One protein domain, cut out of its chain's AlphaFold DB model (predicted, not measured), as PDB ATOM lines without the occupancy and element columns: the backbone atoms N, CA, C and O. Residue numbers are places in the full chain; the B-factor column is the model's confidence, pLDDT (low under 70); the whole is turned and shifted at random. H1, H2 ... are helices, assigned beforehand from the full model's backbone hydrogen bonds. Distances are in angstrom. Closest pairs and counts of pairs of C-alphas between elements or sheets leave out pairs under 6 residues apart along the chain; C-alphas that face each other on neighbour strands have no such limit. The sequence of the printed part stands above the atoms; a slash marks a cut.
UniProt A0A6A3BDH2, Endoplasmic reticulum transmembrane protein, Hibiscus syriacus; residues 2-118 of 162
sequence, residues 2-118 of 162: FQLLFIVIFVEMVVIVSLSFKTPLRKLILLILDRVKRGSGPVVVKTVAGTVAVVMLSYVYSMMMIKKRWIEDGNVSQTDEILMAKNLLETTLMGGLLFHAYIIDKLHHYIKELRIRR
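AT A GLANCE: This is residues 2 to 118 of the 162 residues of the protein "Endoplasmic reticulum transmembrane protein" of Hibiscus syriacus (UniProt A0A6A3BDH2). H3 and H4 form a long helical hairpin; H1 packs along H4, and short H2 crosses one end. There are 117 printed residues with four named helices, H1 to H4 in chain order: all helix. The whole is loose, spanning 65 by 27 by 20 A, radius of gyration of the C-alphas 19.0 A.

HOW THE PARTS SIT: H4, residues 78 to 118, touches H3, residues 41 to 73, with residues 80 to 98 alone, a hairpin at a shallow tilt of 25 degrees; the closest C-alphas, of Thr 91 and Met 56, are 5.7 A apart. With residues 89 to 104 alone H4 touches H1, residues 2 to 20. H2, residues 25 to 37, touches H1 with residues 25 to 29 alone. Every O i to N i+4 pair is within hydrogen-bond range in H1, H2 and H3, 36 of 37 in H4.

IN THESE COORDINATES: From first to last C-alpha H4 is 60.0 A, H3 47.7 A. C-alpha 2 is at (23.874, 10.908, -11.055), C-alpha 118 at (26.522, -12.354, -45.341).

THE WHOLE: The printed part has no cut. pLDDT is under 70 in 28 residues, among them 113 to 118.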
ATOM      1  N   PHE A   2      23.506  10.121  -9.878       80.94
ATOM      2  CA  PHE A   2      23.874  10.908 -11.055       80.94
ATOM      3  C   PHE A   2      25.221  10.565 -11.729       80.94
ATOM      4  O   PHE A   2      25.224  10.239 -12.910       80.94
ATOM      5  N   GLN A   3      26.354  10.581 -11.009       84.50
ATOM      6  CA  GLN A   3      27.676  10.323 -11.611       84.50
ATOM      7  C   GLN A   3      27.782   8.934 -12.259       84.50
ATOM      8  O   GLN A   3      28.327   8.804 -13.352       84.50
ATOM      9  N   LEU A   4      27.227   7.903 -11.615       87.06
ATOM     10  CA  LEU A   4      27.223   6.544 -12.161       87.06
ATOM     11  C   LEU A   4      26.352   6.464 -13.416       87.06
ATOM     12  O   LEU A   4      26.806   5.944 -14.429       87.06
ATOM     13  N   LEU A   5      25.137   7.023 -13.373       84.56
ATOM     14  CA  LEU A   5      24.246   7.068 -14.539       84.56
ATOM     15  C   LEU A   5      24.911   7.786 -15.718       84.56
ATOM     16  O   LEU A   5      24.844   7.305 -16.844       84.56
ATOM     17  N   PHE A   6      25.604   8.893 -15.450       85.19
ATOM     18  CA  PHE A   6      26.309   9.658 -16.471       85.19
ATOM     19  C   PHE A   6      27.444   8.860 -17.122       85.19
ATOM     20  O   PHE A   6      27.538   8.822 -18.346       85.19
ATOM     21  N   ILE A   7      28.274   8.174 -16.327       89.19
ATOM     22  CA  ILE A   7      29.351   7.318 -16.850       89.19
ATOM     23  C   ILE A   7      28.775   6.183 -17.697       89.19
ATOM     24  O   ILE A   7      29.282   5.916 -18.785       89.19
ATOM     25  N   VAL A   8      27.711   5.526 -17.228       88.00
ATOM     26  CA  VAL A   8      27.092   4.420 -17.969       88.00
ATOM     27  C   VAL A   8      26.530   4.914 -19.302       88.00
ATOM     28  O   VAL A   8      26.847   4.332 -20.337       88.00
ATOM     29  N   ILE A   9      25.794   6.028 -19.309       88.00
ATOM     30  CA  ILE A   9      25.271   6.637 -20.542       88.00
ATOM     31  C   ILE A   9      26.410   7.047 -21.477       88.00
ATOM     32  O   ILE A   9      26.314   6.848 -22.685       88.00
ATOM     33  N   PHE A  10      27.509   7.585 -20.947       88.38
ATOM     34  CA  PHE A  10      28.670   7.938 -21.759       88.38
ATOM     35  C   PHE A  10      29.275   6.706 -22.445       88.38
ATOM     36  O   PHE A  10      29.538   6.729 -23.646       88.38
ATOM     37  N   VAL A  11      29.433   5.602 -21.712       87.75
ATOM     38  CA  VAL A  11      29.901   4.328 -22.275       87.75
ATOM     39  C   VAL A  11      28.926   3.806 -23.334       87.75
ATOM     40  O   VAL A  11      29.360   3.410 -24.416       87.75
ATOM     41  N   GLU A  12      27.620   3.844 -23.076       85.31
ATOM     42  CA  GLU A  12      26.596   3.443 -24.048       85.31
ATOM     43  C   GLU A  12      26.648   4.287 -25.324       85.31
ATOM     44  O   GLU A  12      26.632   3.737 -26.426       85.31
ATOM     45  N   MET A  13      26.793   5.607 -25.197       85.75
ATOM     46  CA  MET A  13      26.947   6.519 -26.330       85.75
ATOM     47  C   MET A  13      28.196   6.191 -27.151       85.75
ATOM     48  O   MET A  13      28.120   6.093 -28.377       85.75
ATOM     49  N   VAL A  14      29.334   5.939 -26.496       85.69
ATOM     50  CA  VAL A  14      30.568   5.509 -27.172       85.69
ATOM     51  C   VAL A  14      30.347   4.198 -27.929       85.69
ATOM     52  O   VAL A  14      30.809   4.059 -29.065       85.69
ATOM     53  N   VAL A  15      29.606   3.249 -27.350       81.44
ATOM     54  CA  VAL A  15      29.254   1.977 -27.999       81.44
ATOM     55  C   VAL A  15      28.355   2.201 -29.220       81.44
ATOM     56  O   VAL A  15      28.642   1.649 -30.284       81.44
ATOM     57  N   ILE A  16      27.310   3.030 -29.110       81.69
ATOM     58  CA  ILE A  16      26.375   3.345 -30.207       81.69
ATOM     59  C   ILE A  16      27.097   4.049 -31.364       81.69
ATOM     60  O   ILE A  16      26.937   3.668 -32.529       81.69
ATOM     61  N   VAL A  17      27.930   5.047 -31.062       81.38
ATOM     62  CA  VAL A  17      28.714   5.781 -32.065       81.38
ATOM     63  C   VAL A  17      29.716   4.846 -32.741       81.38
ATOM     64  O   VAL A  17      29.773   4.776 -33.971       81.38
ATOM     65  N   SER A  18      30.444   4.040 -31.965       78.25
ATOM     66  CA  SER A  18      31.403   3.068 -32.506       78.25
ATOM     67  C   SER A  18      30.735   2.005 -33.387       78.25
ATOM     68  O   SER A  18      31.316   1.569 -34.380       78.25
ATOM     69  N   LEU A  19      29.505   1.600 -33.054       71.75
ATOM     70  CA  LEU A  19      28.695   0.700 -33.876       71.75
ATOM     71  C   LEU A  19      28.159   1.369 -35.147       71.75
ATOM     72  O   LEU A  19      27.969   0.671 -36.144       71.75
ATOM     73  N   SER A  20      27.926   2.682 -35.137       71.88
ATOM     74  CA  SER A  20      27.462   3.436 -36.308       71.88
ATOM     75  C   SER A  20      28.550   3.557 -37.376       71.88
ATOM     76  O   SER A  20      28.283   3.331 -38.559       71.88
ATOM     77  N   PHE A  21      29.804   3.790 -36.985       74.69
ATOM     78  CA  PHE A  21      30.910   3.893 -37.941       74.69
ATOM     79  C   PHE A  21      31.308   2.530 -38.550       74.69
ATOM     80  O   PHE A  21      31.212   1.464 -37.930       74.69
ATOM     81  N   LYS A  22      31.742   2.526 -39.819       62.72
ATOM     82  CA  LYS A  22      32.316   1.345 -40.502       62.72
ATOM     83  C   LYS A  22      33.778   1.138 -40.067       62.72
ATOM     84  O   LYS A  22      34.685   1.161 -40.888       62.72
ATOM     85  N   THR A  23      34.018   0.960 -38.773       70.12
ATOM     86  CA  THR A  23      35.365   0.763 -38.209       70.12
ATOM     87  C   THR A  23      35.615  -0.705 -37.843       70.12
ATOM     88  O   THR A  23      34.668  -1.451 -37.569       70.12
ATOM     89  N   PRO A  24      36.885  -1.156 -37.793       65.00
ATOM     90  CA  PRO A  24      37.240  -2.493 -37.301       65.00
ATOM     91  C   PRO A  24      36.790  -2.730 -35.847       65.00
ATOM     92  O   PRO A  24      36.523  -3.872 -35.465       65.00
ATOM     93  N   LEU A  25      36.598  -1.656 -35.068       65.31
ATOM     94  CA  LEU A  25      36.034  -1.677 -33.712       65.31
ATOM     95  C   LEU A  25      34.646  -2.324 -33.652       65.31
ATOM     96  O   LEU A  25      34.324  -2.993 -32.672       65.31
ATOM     97  N   ARG A  26      33.855  -2.231 -34.731       70.25
ATOM     98  CA  ARG A  26      32.553  -2.899 -34.841       70.25
ATOM     99  C   ARG A  26      32.663  -4.408 -34.603       70.25
ATOM    100  O   ARG A  26      31.793  -4.979 -33.951       70.25
ATOM    101  N   LYS A  27      33.717  -5.067 -35.109       69.00
ATOM    102  CA  LYS A  27      33.928  -6.513 -34.889       69.00
ATOM    103  C   LYS A  27      34.224  -6.821 -33.423       69.00
ATOM    104  O   LYS A  27      33.687  -7.800 -32.910       69.00
ATOM    105  N   LEU A  28      35.038  -5.993 -32.770       71.12
ATOM    106  CA  LEU A  28      35.426  -6.176 -31.371       71.12
ATOM    107  C   LEU A  28      34.219  -6.001 -30.439       71.12
ATOM    108  O   LEU A  28      33.915  -6.882 -29.638       71.12
ATOM    109  N   ILE A  29      33.477  -4.906 -30.627       72.00
ATOM    110  CA  ILE A  29      32.273  -4.582 -29.854       72.00
ATOM    111  C   ILE A  29      31.216  -5.666 -30.041       72.00
ATOM    112  O   ILE A  29      30.629  -6.120 -29.067       72.00
ATOM    113  N   LEU A  30      31.015  -6.156 -31.267       71.44
ATOM    114  CA  LEU A  30      30.087  -7.260 -31.510       71.44
ATOM    115  C   LEU A  30      30.494  -8.556 -30.825       71.44
ATOM    116  O   LEU A  30      29.616  -9.286 -30.389       71.44
ATOM    117  N   LEU A  31      31.788  -8.868 -30.759       71.12
ATOM    118  CA  LEU A  31      32.266 -10.091 -30.119       71.12
ATOM    119  C   LEU A  31      32.066 -10.038 -28.599       71.12
ATOM    120  O   LEU A  31      31.645 -11.026 -27.998       71.12
ATOM    121  N   ILE A  32      32.312  -8.876 -27.993       72.75
ATOM    122  CA  ILE A  32      32.041  -8.624 -26.573       72.75
ATOM    123  C   ILE A  32      30.534  -8.689 -26.303       72.75
ATOM    124  O   ILE A  32      30.101  -9.389 -25.388       72.75
ATOM    125  N   LEU A  33      29.729  -8.034 -27.141       72.56
ATOM    126  CA  LEU A  33      28.276  -8.000 -27.000       72.56
ATOM    127  C   LEU A  33      27.652  -9.389 -27.223       72.56
ATOM    128  O   LEU A  33      26.768  -9.784 -26.470       72.56
ATOM    129  N   ASP A  34      28.157 -10.171 -28.185       70.50
ATOM    130  CA  ASP A  34      27.784 -11.581 -28.382       70.50
ATOM    131  C   ASP A  34      28.108 -12.411 -27.134       70.50
ATOM    132  O   ASP A  34      27.284 -13.214 -26.705       70.50
ATOM    133  N   ARG A  35      29.285 -12.229 -26.518       70.88
ATOM    134  CA  ARG A  35      29.680 -12.984 -25.319       70.88
ATOM    135  C   ARG A  35      28.789 -12.660 -24.119       70.88
ATOM    136  O   ARG A  35      28.358 -13.579 -23.433       70.88
ATOM    137  N   VAL A  36      28.483 -11.382 -23.902       67.81
ATOM    138  CA  VAL A  36      27.605 -10.923 -22.810       67.81
ATOM    139  C   VAL A  36      26.168 -11.425 -22.995       67.81
ATOM    140  O   VAL A  36      25.500 -11.780 -22.027       67.81
ATOM    141  N   LYS A  37      25.685 -11.501 -24.239       65.06
ATOM    142  CA  LYS A  37      24.272 -11.775 -24.538       65.06
ATOM    143  C   LYS A  37      23.948 -13.241 -24.849       65.06
ATOM    144  O   LYS A  37      22.774 -13.595 -24.892       65.06
ATOM    145  N   ARG A  38      24.955 -14.100 -25.056       64.75
ATOM    146  CA  ARG A  38      24.792 -15.533 -25.396       64.75
ATOM    147  C   ARG A  38      24.448 -16.438 -24.198       64.75
ATOM    148  O   ARG A  38      24.092 -17.588 -24.424       64.75
ATOM    149  N   GLY A  39      24.533 -15.936 -22.963       66.00
ATOM    150  CA  GLY A  39      24.075 -16.630 -21.745       66.00
ATOM    151  C   GLY A  39      22.682 -16.174 -21.278       66.00
ATOM    152  O   GLY A  39      21.843 -15.794 -22.089       66.00
ATOM    153  N   SER A  40      22.459 -16.110 -19.960       60.31
ATOM    154  CA  SER A  40      21.231 -15.582 -19.319       60.31
ATOM    155  C   SER A  40      20.975 -14.078 -19.549       60.31
ATOM    156  O   SER A  40      20.033 -13.511 -18.994       60.31
ATOM    157  N   GLY A  41      21.796 -13.419 -20.373       62.88
ATOM    158  CA  GLY A  41      21.763 -11.984 -20.659       62.88
ATOM    159  C   GLY A  41      20.385 -11.426 -21.036       62.88
ATOM    160  O   GLY A  41      20.011 -10.396 -20.484       62.88
ATOM    161  N   PRO A  42      19.568 -12.081 -21.884       68.75
ATOM    162  CA  PRO A  42      18.245 -11.557 -22.235       68.75
ATOM    163  C   PRO A  42      17.272 -11.482 -21.050       68.75
ATOM    164  O   PRO A  42      16.434 -10.586 -21.002       68.75
ATOM    165  N   VAL A  43      17.368 -12.412 -20.096       69.75
ATOM    166  CA  VAL A  43      16.498 -12.442 -18.908       69.75
ATOM    167  C   VAL A  43      16.979 -11.419 -17.879       69.75
ATOM    168  O   VAL A  43      16.177 -10.681 -17.307       69.75
ATOM    169  N   VAL A  44      18.297 -11.307 -17.704       73.12
ATOM    170  CA  VAL A  44      18.910 -10.323 -16.801       73.12
ATOM    171  C   VAL A  44      18.658  -8.893 -17.285       73.12
ATOM    172  O   VAL A  44      18.260  -8.043 -16.500       73.12
ATOM    173  N   VAL A  45      18.788  -8.615 -18.584       72.56
ATOM    174  CA  VAL A  45      18.523  -7.270 -19.127       72.56
ATOM    175  C   VAL A  45      17.057  -6.873 -18.938       72.56
ATOM    176  O   VAL A  45      16.781  -5.745 -18.544       72.56
ATOM    177  N   LYS A  46      16.111  -7.798 -19.149       78.44
ATOM    178  CA  LYS A  46      14.677  -7.532 -18.938       78.44
ATOM    179  C   LYS A  46      14.338  -7.254 -17.474       78.44
ATOM    180  O   LYS A  46      13.552  -6.355 -17.195       78.44
ATOM    181  N   THR A  47      14.926  -8.014 -16.551       80.75
ATOM    182  CA  THR A  47      14.689  -7.838 -15.109       80.75
ATOM    183  C   THR A  47      15.307  -6.542 -14.595       80.75
ATOM    184  O   THR A  47      14.605  -5.764 -13.959       80.75
ATOM    185  N   VAL A  48      16.558  -6.244 -14.962       81.44
ATOM    186  CA  VAL A  48      17.229  -4.982 -14.602       81.44
ATOM    187  C   VAL A  48      16.492  -3.775 -15.183       81.44
ATOM    188  O   VAL A  48      16.247  -2.813 -14.460       81.44
ATOM    189  N   ALA A  49      16.075  -3.832 -16.452       81.44
ATOM    190  CA  ALA A  49      15.279  -2.768 -17.061       81.44
ATOM    191  C   ALA A  49      13.947  -2.559 -16.324       81.44
ATOM    192  O   ALA A  49      13.558  -1.421 -16.069       81.44
ATOM    193  N   GLY A  50      13.280  -3.649 -15.926       85.88
ATOM    194  CA  GLY A  50      12.071  -3.595 -15.106       85.88
ATOM    195  C   GLY A  50      12.310  -2.918 -13.755       85.88
ATOM    196  O   GLY A  50      11.570  -2.010 -13.386       85.88
ATOM    197  N   THR A  51      13.374  -3.293 -13.041       85.50
ATOM    198  CA  THR A  51      13.722  -2.673 -11.754       85.50
ATOM    199  C   THR A  51      14.024  -1.184 -11.906       85.50
ATOM    200  O   THR A  51      13.498  -0.378 -11.142       85.50
ATOM    201  N   VAL A  52      14.816  -0.792 -12.909       84.19
ATOM    202  CA  VAL A  52      15.138   0.622 -13.165       84.19
ATOM    203  C   VAL A  52      13.882   1.416 -13.532       84.19
ATOM    204  O   VAL A  52      13.716   2.530 -13.048       84.19
ATOM    205  N   ALA A  53      12.957   0.840 -14.308       85.25
ATOM    206  CA  ALA A  53      11.686   1.485 -14.639       85.25
ATOM    207  C   ALA A  53      10.799   1.706 -13.401       85.25
ATOM    208  O   ALA A  53      10.221   2.779 -13.238       85.25
ATOM    209  N   VAL A  54      10.725   0.728 -12.494       89.38
ATOM    210  CA  VAL A  54       9.985   0.868 -11.228       89.38
ATOM    211  C   VAL A  54      10.609   1.950 -10.342       89.38
ATOM    212  O   VAL A  54       9.895   2.797  -9.805       89.38
ATOM    213  N   VAL A  55      11.939   1.972 -10.228       86.56
ATOM    214  CA  VAL A  55      12.659   3.015  -9.482       86.56
ATOM    215  C   VAL A  55      12.401   4.394 -10.096       86.56
ATOM    216  O   VAL A  55      12.087   5.336  -9.374       86.56
ATOM    217  N   MET A  56      12.446   4.510 -11.424       85.81
ATOM    218  CA  MET A  56      12.140   5.748 -12.143       85.81
ATOM    219  C   MET A  56      10.714   6.244 -11.844       85.81
ATOM    220  O   MET A  56      10.526   7.425 -11.560       85.81
ATOM    221  N   LEU A  57       9.716   5.354 -11.826       85.44
ATOM    222  CA  LEU A  57       8.339   5.699 -11.449       85.44
ATOM    223  C   LEU A  57       8.234   6.205 -10.002       85.44
ATOM    224  O   LEU A  57       7.491   7.149  -9.739       85.44
ATOM    225  N   SER A  58       9.002   5.631  -9.073       84.06
ATOM    226  CA  SER A  58       9.058   6.098  -7.680       84.06
ATOM    227  C   SER A  58       9.624   7.521  -7.561       84.06
ATOM    228  O   SER A  58       9.084   8.347  -6.814       84.06
ATOM    229  N   TYR A  59      10.651   7.852  -8.351       82.81
ATOM    230  CA  TYR A  59      11.194   9.214  -8.420       82.81
ATOM    231  C   TYR A  59      10.187  10.208  -9.012       82.81
ATOM    232  O   TYR A  59      10.015  11.302  -8.468       82.81
ATOM    233  N   VAL A  60       9.462   9.819 -10.068       82.75
ATOM    234  CA  VAL A  60       8.386  10.639 -10.656       82.75
ATOM    235  C   VAL A  60       7.259  10.876  -9.650       82.75
ATOM    236  O   VAL A  60       6.804  12.009  -9.499       82.75
ATOM    237  N   TYR A  61       6.835   9.838  -8.927       83.19
ATOM    238  CA  TYR A  61       5.797   9.953  -7.904       83.19
ATOM    239  C   TYR A  61       6.210  10.912  -6.781       83.19
ATOM    240  O   TYR A  61       5.441  11.796  -6.404       83.19
ATOM    241  N   SER A  62       7.454  10.810  -6.308       79.19
ATOM    242  CA  SER A  62       8.002  11.729  -5.302       79.19
ATOM    243  C   SER A  62       8.012  13.179  -5.795       79.19
ATOM    244  O   SER A  62       7.637  14.088  -5.061       79.19
ATOM    245  N   MET A  63       8.363  13.405  -7.065       77.12
ATOM    246  CA  MET A  63       8.313  14.734  -7.680       77.12
ATOM    247  C   MET A  63       6.875  15.272  -7.785       77.12
ATOM    248  O   MET A  63       6.635  16.452  -7.537       77.12
ATOM    249  N   MET A  64       5.905  14.411  -8.105       79.19
ATOM    250  CA  MET A  64       4.486  14.773  -8.174       79.19
ATOM    251  C   MET A  64       3.913  15.117  -6.794       79.19
ATOM    252  O   MET A  64       3.147  16.070  -6.677       79.19
ATOM    253  N   MET A  65       4.328  14.395  -5.749       78.44
ATOM    254  CA  MET A  65       3.963  14.680  -4.359       78.44
ATOM    255  C   MET A  65       4.514  16.027  -3.886       78.44
ATOM    256  O   MET A  65       3.770  16.810  -3.299       78.44
ATOM    257  N   ILE A  66       5.780  16.338  -4.197       73.38
ATOM    258  CA  ILE A  66       6.376  17.652  -3.901       73.38
ATOM    259  C   ILE A  66       5.597  18.748  -4.635       73.38
ATOM    260  O   ILE A  66       5.136  19.698  -4.012       73.38
ATOM    261  N   LYS A  67       5.341  18.579  -5.937       73.12
ATOM    262  CA  LYS A  67       4.583  19.556  -6.728       73.12
ATOM    263  C   LYS A  67       3.148  19.753  -6.220       73.12
ATOM    264  O   LYS A  67       2.650  20.873  -6.231       73.12
ATOM    265  N   LYS A  68       2.475  18.689  -5.774       75.75
ATOM    266  CA  LYS A  68       1.137  18.777  -5.171       75.75
ATOM    267  C   LYS A  68       1.178  19.588  -3.872       75.75
ATOM    268  O   LYS A  68       0.373  20.496  -3.709       75.75
ATOM    269  N   ARG A  69       2.172  19.329  -3.015       71.31
ATOM    270  CA  ARG A  69       2.400  20.095  -1.784       71.31
ATOM    271  C   ARG A  69       2.690  21.573  -2.060       71.31
ATOM    272  O   ARG A  69       2.219  22.421  -1.319       71.31
ATOM    273  N   TRP A  70       3.387  21.900  -3.147       68.75
ATOM    274  CA  TRP A  70       3.630  23.291  -3.558       68.75
ATOM    275  C   TRP A  70       2.345  24.036  -3.936       68.75
ATOM    276  O   TRP A  70       2.218  25.222  -3.645       68.75
ATOM    277  N   ILE A  71       1.401  23.347  -4.584       67.25
ATOM    278  CA  ILE A  71       0.100  23.915  -4.968       67.25
ATOM    279  C   ILE A  71      -0.802  24.101  -3.737       67.25
ATOM    280  O   ILE A  71      -1.568  25.058  -3.695       67.25
ATOM    281  N   GLU A  72      -0.709  23.204  -2.751       71.06
ATOM    282  CA  GLU A  72      -1.544  23.223  -1.539       71.06
ATOM    283  C   GLU A  72      -1.017  24.173  -0.441       71.06
ATOM    284  O   GLU A  72      -1.818  24.900   0.139       71.06
ATOM    285  N   ASP A  73       0.298  24.222  -0.174       65.69
ATOM    286  CA  ASP A  73       0.890  25.016   0.928       65.69
ATOM    287  C   ASP A  73       1.422  26.400   0.495       65.69
ATOM    288  O   ASP A  73       1.691  27.246   1.348       65.69
ATOM    289  N   GLY A  74       1.630  26.654  -0.807       60.75
ATOM    290  CA  GLY A  74       2.076  27.952  -1.351       60.75
ATOM    291  C   GLY A  74       3.454  28.461  -0.888       60.75
ATOM    292  O   GLY A  74       3.908  29.507  -1.354       60.75
ATOM    293  N   ASN A  75       4.137  27.747   0.010       58.31
ATOM    294  CA  ASN A  75       5.410  28.152   0.590       58.31
ATOM    295  C   ASN A  75       6.578  27.473  -0.137       58.31
ATOM    296  O   ASN A  75       6.738  26.252  -0.091       58.31
ATOM    297  N   VAL A  76       7.401  28.272  -0.813       57.66
ATOM    298  CA  VAL A  76       8.548  27.797  -1.594       57.66
ATOM    299  C   VAL A  76       9.759  27.672  -0.673       57.66
ATOM    300  O   VAL A  76      10.419  28.658  -0.352       57.66
ATOM    301  N   SER A  77      10.071  26.450  -0.241       66.94
ATOM    302  CA  SER A  77      11.347  26.171   0.420       66.94
ATOM    303  C   SER A  77      12.447  26.008  -0.630       66.94
ATOM    304  O   SER A  77      12.349  25.145  -1.502       66.94
ATOM    305  N   GLN A  78      13.538  26.775  -0.520       63.34
ATOM    306  CA  GLN A  78      14.733  26.672  -1.382       63.34
ATOM    307  C   GLN A  78      15.299  25.240  -1.479       63.34
ATOM    308  O   GLN A  78      15.943  24.876  -2.461       63.34
ATOM    309  N   THR A  79      15.053  24.407  -0.463       74.06
ATOM    310  CA  THR A  79      15.512  23.008  -0.433       74.06
ATOM    311  C   THR A  79      14.709  22.115  -1.385       74.06
ATOM    312  O   THR A  79      15.263  21.191  -1.983       74.06
ATOM    313  N   ASP A  80      13.422  22.412  -1.578       73.25
ATOM    314  CA  ASP A  80      12.539  21.611  -2.428       73.25
ATOM    315  C   ASP A  80      12.819  21.849  -3.916       73.25
ATOM    316  O   ASP A  80      12.689  20.930  -4.724       73.25
ATOM    317  N   GLU A  81      13.267  23.054  -4.282       75.75
ATOM    318  CA  GLU A  81      13.658  23.390  -5.654       75.75
ATOM    319  C   GLU A  81      14.887  22.577  -6.094       75.75
ATOM    320  O   GLU A  81      14.901  21.964  -7.166       75.75
ATOM    321  N   ILE A  82      15.890  22.472  -5.215       81.81
ATOM    322  CA  ILE A  82      17.103  21.678  -5.452       81.81
ATOM    323  C   ILE A  82      16.763  20.182  -5.512       81.81
ATOM    324  O   ILE A  82      17.264  19.459  -6.380       81.81
ATOM    325  N   LEU A  83      15.890  19.703  -4.618       81.88
ATOM    326  CA  LEU A  83      15.453  18.307  -4.602       81.88
ATOM    327  C   LEU A  83      14.667  17.942  -5.870       81.88
ATOM    328  O   LEU A  83      14.885  16.872  -6.448       81.88
ATOM    329  N   MET A  84      13.793  18.835  -6.335       80.31
ATOM    330  CA  MET A  84      13.030  18.663  -7.569       80.31
ATOM    331  C   MET A  84      13.945  18.641  -8.797       80.31
ATOM    332  O   MET A  84      13.835  17.722  -9.610       80.31
ATOM    333  N   ALA A  85      14.894  19.576  -8.904       82.44
ATOM    334  CA  ALA A  85      15.866  19.603  -9.997       82.44
ATOM    335  C   ALA A  85      16.721  18.325 -10.037       82.44
ATOM    336  O   ALA A  85      16.903  17.724 -11.098       82.44
ATOM    337  N   LYS A  86      17.189  17.849  -8.875       85.25
ATOM    338  CA  LYS A  86      17.943  16.593  -8.762       85.25
ATOM    339  C   LYS A  86      17.112  15.386  -9.201       85.25
ATOM    340  O   LYS A  86      17.602  14.569  -9.981       85.25
ATOM    341  N   ASN A  87      15.878  15.257  -8.718       83.62
ATOM    342  CA  ASN A  87      15.014  14.123  -9.054       83.62
ATOM    343  C   ASN A  87      14.612  14.136 -10.534       83.62
ATOM    344  O   ASN A  87      14.588  13.080 -11.166       83.62
ATOM    345  N   LEU A  88      14.365  15.315 -11.112       84.94
ATOM    346  CA  LEU A  88      14.104  15.482 -12.541       84.94
ATOM    347  C   LEU A  88      15.304  15.031 -13.383       84.94
ATOM    348  O   LEU A  88      15.146  14.297 -14.363       84.94
ATOM    349  N   LEU A  89      16.509  15.432 -12.978       87.00
ATOM    350  CA  LEU A  89      17.746  15.075 -13.659       87.00
ATOM    351  C   LEU A  89      18.055  13.572 -13.552       87.00
ATOM    352  O   LEU A  89      18.368  12.933 -14.553       87.00
ATOM    353  N   GLU A  90      17.918  12.970 -12.367       85.56
ATOM    354  CA  GLU A  90      18.112  11.523 -12.196       85.56
ATOM    355  C   GLU A  90      17.053  10.713 -12.966       85.56
ATOM    356  O   GLU A  90      17.393   9.709 -13.591       85.56
ATOM    357  N   THR A  91      15.801  11.183 -13.021       87.00
ATOM    358  CA  THR A  91      14.720  10.544 -13.792       87.00
ATOM    359  C   THR A  91      14.983  10.592 -15.297       87.00
ATOM    360  O   THR A  91      14.865   9.573 -15.978       87.00
ATOM    361  N   THR A  92      15.360  11.755 -15.836       87.25
ATOM    362  CA  THR A  92      15.665  11.907 -17.272       87.25
ATOM    363  C   THR A  92      16.875  11.073 -17.686       87.25
ATOM    364  O   THR A  92      16.842  10.442 -18.743       87.25
ATOM    365  N   LEU A  93      17.898  10.973 -16.832       87.62
ATOM    366  CA  LEU A  93      19.033  10.076 -17.055       87.62
ATOM    367  C   LEU A  93      18.633   8.600 -17.028       87.62
ATOM    368  O   LEU A  93      19.038   7.857 -17.916       87.62
ATOM    369  N   MET A  94      17.826   8.160 -16.057       87.81
ATOM    370  CA  MET A  94      17.334   6.774 -16.018       87.81
ATOM    371  C   MET A  94      16.503   6.433 -17.261       87.81
ATOM    372  O   MET A  94      16.679   5.363 -17.843       87.81
ATOM    373  N   GLY A  95      15.649   7.356 -17.715       87.25
ATOM    374  CA  GLY A  95      14.903   7.201 -18.963       87.25
ATOM    375  C   GLY A  95      15.820   7.106 -20.186       87.25
ATOM    376  O   GLY A  95      15.638   6.229 -21.030       87.25
ATOM    377  N   GLY A  96      16.849   7.957 -20.252       86.44
ATOM    378  CA  GLY A  96      17.866   7.923 -21.304       86.44
ATOM    379  C   GLY A  96      18.654   6.612 -21.329       86.44
ATOM    380  O   GLY A  96      18.820   6.026 -22.394       86.44
ATOM    381  N   LEU A  97      19.070   6.110 -20.164       88.19
ATOM    382  CA  LEU A  97      19.735   4.813 -20.006       88.19
ATOM    383  C   LEU A  97      18.869   3.670 -20.557       88.19
ATOM    384  O   LEU A  97      19.325   2.861 -21.361       88.19
ATOM    385  N   LEU A  98      17.591   3.623 -20.169       86.69
ATOM    386  CA  LEU A  98      16.653   2.610 -20.664       86.69
ATOM    387  C   LEU A  98      16.466   2.698 -22.184       86.69
ATOM    388  O   LEU A  98      16.430   1.671 -22.867       86.69
ATOM    389  N   PHE A  99      16.380   3.914 -22.724       85.06
ATOM    390  CA  PHE A  99      16.260   4.137 -24.159       85.06
ATOM    391  C   PHE A  99      17.515   3.687 -24.920       85.06
ATOM    392  O   PHE A  99      17.407   2.946 -25.899       85.06
ATOM    393  N   HIS A 100      18.711   4.060 -24.466       83.44
ATOM    394  CA  HIS A 100      19.964   3.630 -25.088       83.44
ATOM    395  C   HIS A 100      20.148   2.114 -25.018       83.44
ATOM    396  O   HIS A 100      20.477   1.497 -26.035       83.44
ATOM    397  N   ALA A 101      19.857   1.493 -23.873       83.31
ATOM    398  CA  ALA A 101      19.882   0.042 -23.725       83.31
ATOM    399  C   ALA A 101      18.943  -0.651 -24.732       83.31
ATOM    400  O   ALA A 101      19.324  -1.649 -25.353       83.31
ATOM    401  N   TYR A 102      17.747  -0.095 -24.964       82.75
ATOM    402  CA  TYR A 102      16.814  -0.588 -25.980       82.75
ATOM    403  C   TYR A 102      17.370  -0.452 -27.407       82.75
ATOM    404  O   TYR A 102      17.303  -1.401 -28.196       82.75
ATOM    405  N   ILE A 103      17.966   0.697 -27.743       80.69
ATOM    406  CA  ILE A 103      18.603   0.906 -29.050       80.69
ATOM    407  C   ILE A 103      19.738  -0.098 -29.265       80.69
ATOM    408  O   ILE A 103      19.808  -0.705 -30.333       80.69
ATOM    409  N   ILE A 104      20.579  -0.342 -28.257       80.00
ATOM    410  CA  ILE A 104      21.664  -1.334 -28.317       80.00
ATOM    411  C   ILE A 104      21.104  -2.749 -28.525       80.00
ATOM    412  O   ILE A 104      21.654  -3.520 -29.321       80.00
ATOM    413  N   ASP A 105      19.997  -3.098 -27.861       76.50
ATOM    414  CA  ASP A 105      19.332  -4.391 -28.034       76.50
ATOM    415  C   ASP A 105      18.890  -4.617 -29.489       76.50
ATOM    416  O   ASP A 105      19.251  -5.634 -30.100       76.50
ATOM    417  N   LYS A 106      18.204  -3.622 -30.065       76.38
ATOM    418  CA  LYS A 106      17.759  -3.622 -31.464       76.38
ATOM    419  C   LYS A 106      18.920  -3.616 -32.455       76.38
ATOM    420  O   LYS A 106      18.893  -4.391 -33.414       76.38
ATOM    421  N   LEU A 107      19.952  -2.805 -32.221       72.00
ATOM    422  CA  LEU A 107      21.131  -2.742 -33.088       72.00
ATOM    423  C   LEU A 107      21.836  -4.097 -33.140       72.00
ATOM    424  O   LEU A 107      22.208  -4.574 -34.211       72.00
ATOM    425  N   HIS A 108      21.982  -4.751 -31.988       71.50
ATOM    426  CA  HIS A 108      22.591  -6.071 -31.906       71.50
ATOM    427  C   HIS A 108      21.802  -7.116 -32.701       71.50
ATOM    428  O   HIS A 108      22.395  -7.897 -33.448       71.50
ATOM    429  N   HIS A 109      20.471  -7.114 -32.576       71.50
ATOM    430  CA  HIS A 109      19.609  -8.005 -33.348       71.50
ATOM    431  C   HIS A 109      19.792  -7.795 -34.858       71.50
ATOM    432  O   HIS A 109      20.071  -8.749 -35.585       71.50
ATOM    433  N   TYR A 110      19.749  -6.538 -35.305       67.56
ATOM    434  CA  TYR A 110      19.922  -6.188 -36.713       67.56
ATOM    435  C   TYR A 110      21.292  -6.621 -37.257       67.56
ATOM    436  O   TYR A 110      21.413  -7.172 -38.352       67.56
ATOM    437  N   ILE A 111      22.354  -6.447 -36.468       68.19
ATOM    438  CA  ILE A 111      23.698  -6.849 -36.885       68.19
ATOM    439  C   ILE A 111      23.848  -8.373 -36.949       68.19
ATOM    440  O   ILE A 111      24.539  -8.889 -37.836       68.19
ATOM    441  N   LYS A 112      23.205  -9.110 -36.038       70.12
ATOM    442  CA  LYS A 112      23.192 -10.575 -36.072       70.12
ATOM    443  C   LYS A 112      22.538 -11.084 -37.356       70.12
ATOM    444  O   LYS A 112      23.115 -11.949 -38.016       70.12
ATOM    445  N   GLU A 113      21.404 -10.508 -37.753       69.12
ATOM    446  CA  GLU A 113      20.748 -10.840 -39.024       69.12
ATOM    447  C   GLU A 113      21.637 -10.525 -40.230       69.12
ATOM    448  O   GLU A 113      21.833 -11.383 -41.095       69.12
ATOM    449  N   LEU A 114      22.266  -9.345 -40.261       63.91
ATOM    450  CA  LEU A 114      23.191  -8.969 -41.336       63.91
ATOM    451  C   LEU A 114      24.390  -9.923 -41.450       63.91
ATOM    452  O   LEU A 114      24.854 -10.209 -42.557       63.91
ATOM    453  N   ARG A 115      24.901 -10.443 -40.326       67.12
ATOM    454  CA  ARG A 115      26.001 -11.419 -40.329       67.12
ATOM    455  C   ARG A 115      25.562 -12.770 -40.892       67.12
ATOM    456  O   ARG A 115      26.326 -13.375 -41.641       67.12
ATOM    457  N   ILE A 116      24.359 -13.236 -40.549       67.06
ATOM    458  CA  ILE A 116      23.800 -14.490 -41.078       67.06
ATOM    459  C   ILE A 116      23.624 -14.373 -42.593       67.06
ATOM    460  O   ILE A 116      24.146 -15.210 -43.321       67.06
ATOM    461  N   ARG A 117      23.007 -13.284 -43.070       58.88
ATOM    462  CA  ARG A 117      22.825 -13.012 -44.505       58.88
ATOM    463  C   ARG A 117      24.152 -13.026 -45.265       58.88
ATOM    464  O   ARG A 117      24.250 -13.651 -46.316       58.88
ATOM    465  N   ARG A 118      25.191 -12.384 -44.717       69.31
ATOM    466  CA  ARG A 118      26.522 -12.354 -45.341       69.31
ATOM    467  C   ARG A 118      27.168 -13.738 -45.392       69.31
ATOM    468  O   ARG A 118      27.711 -14.094 -46.430       69.31
TER     469      ARG A 118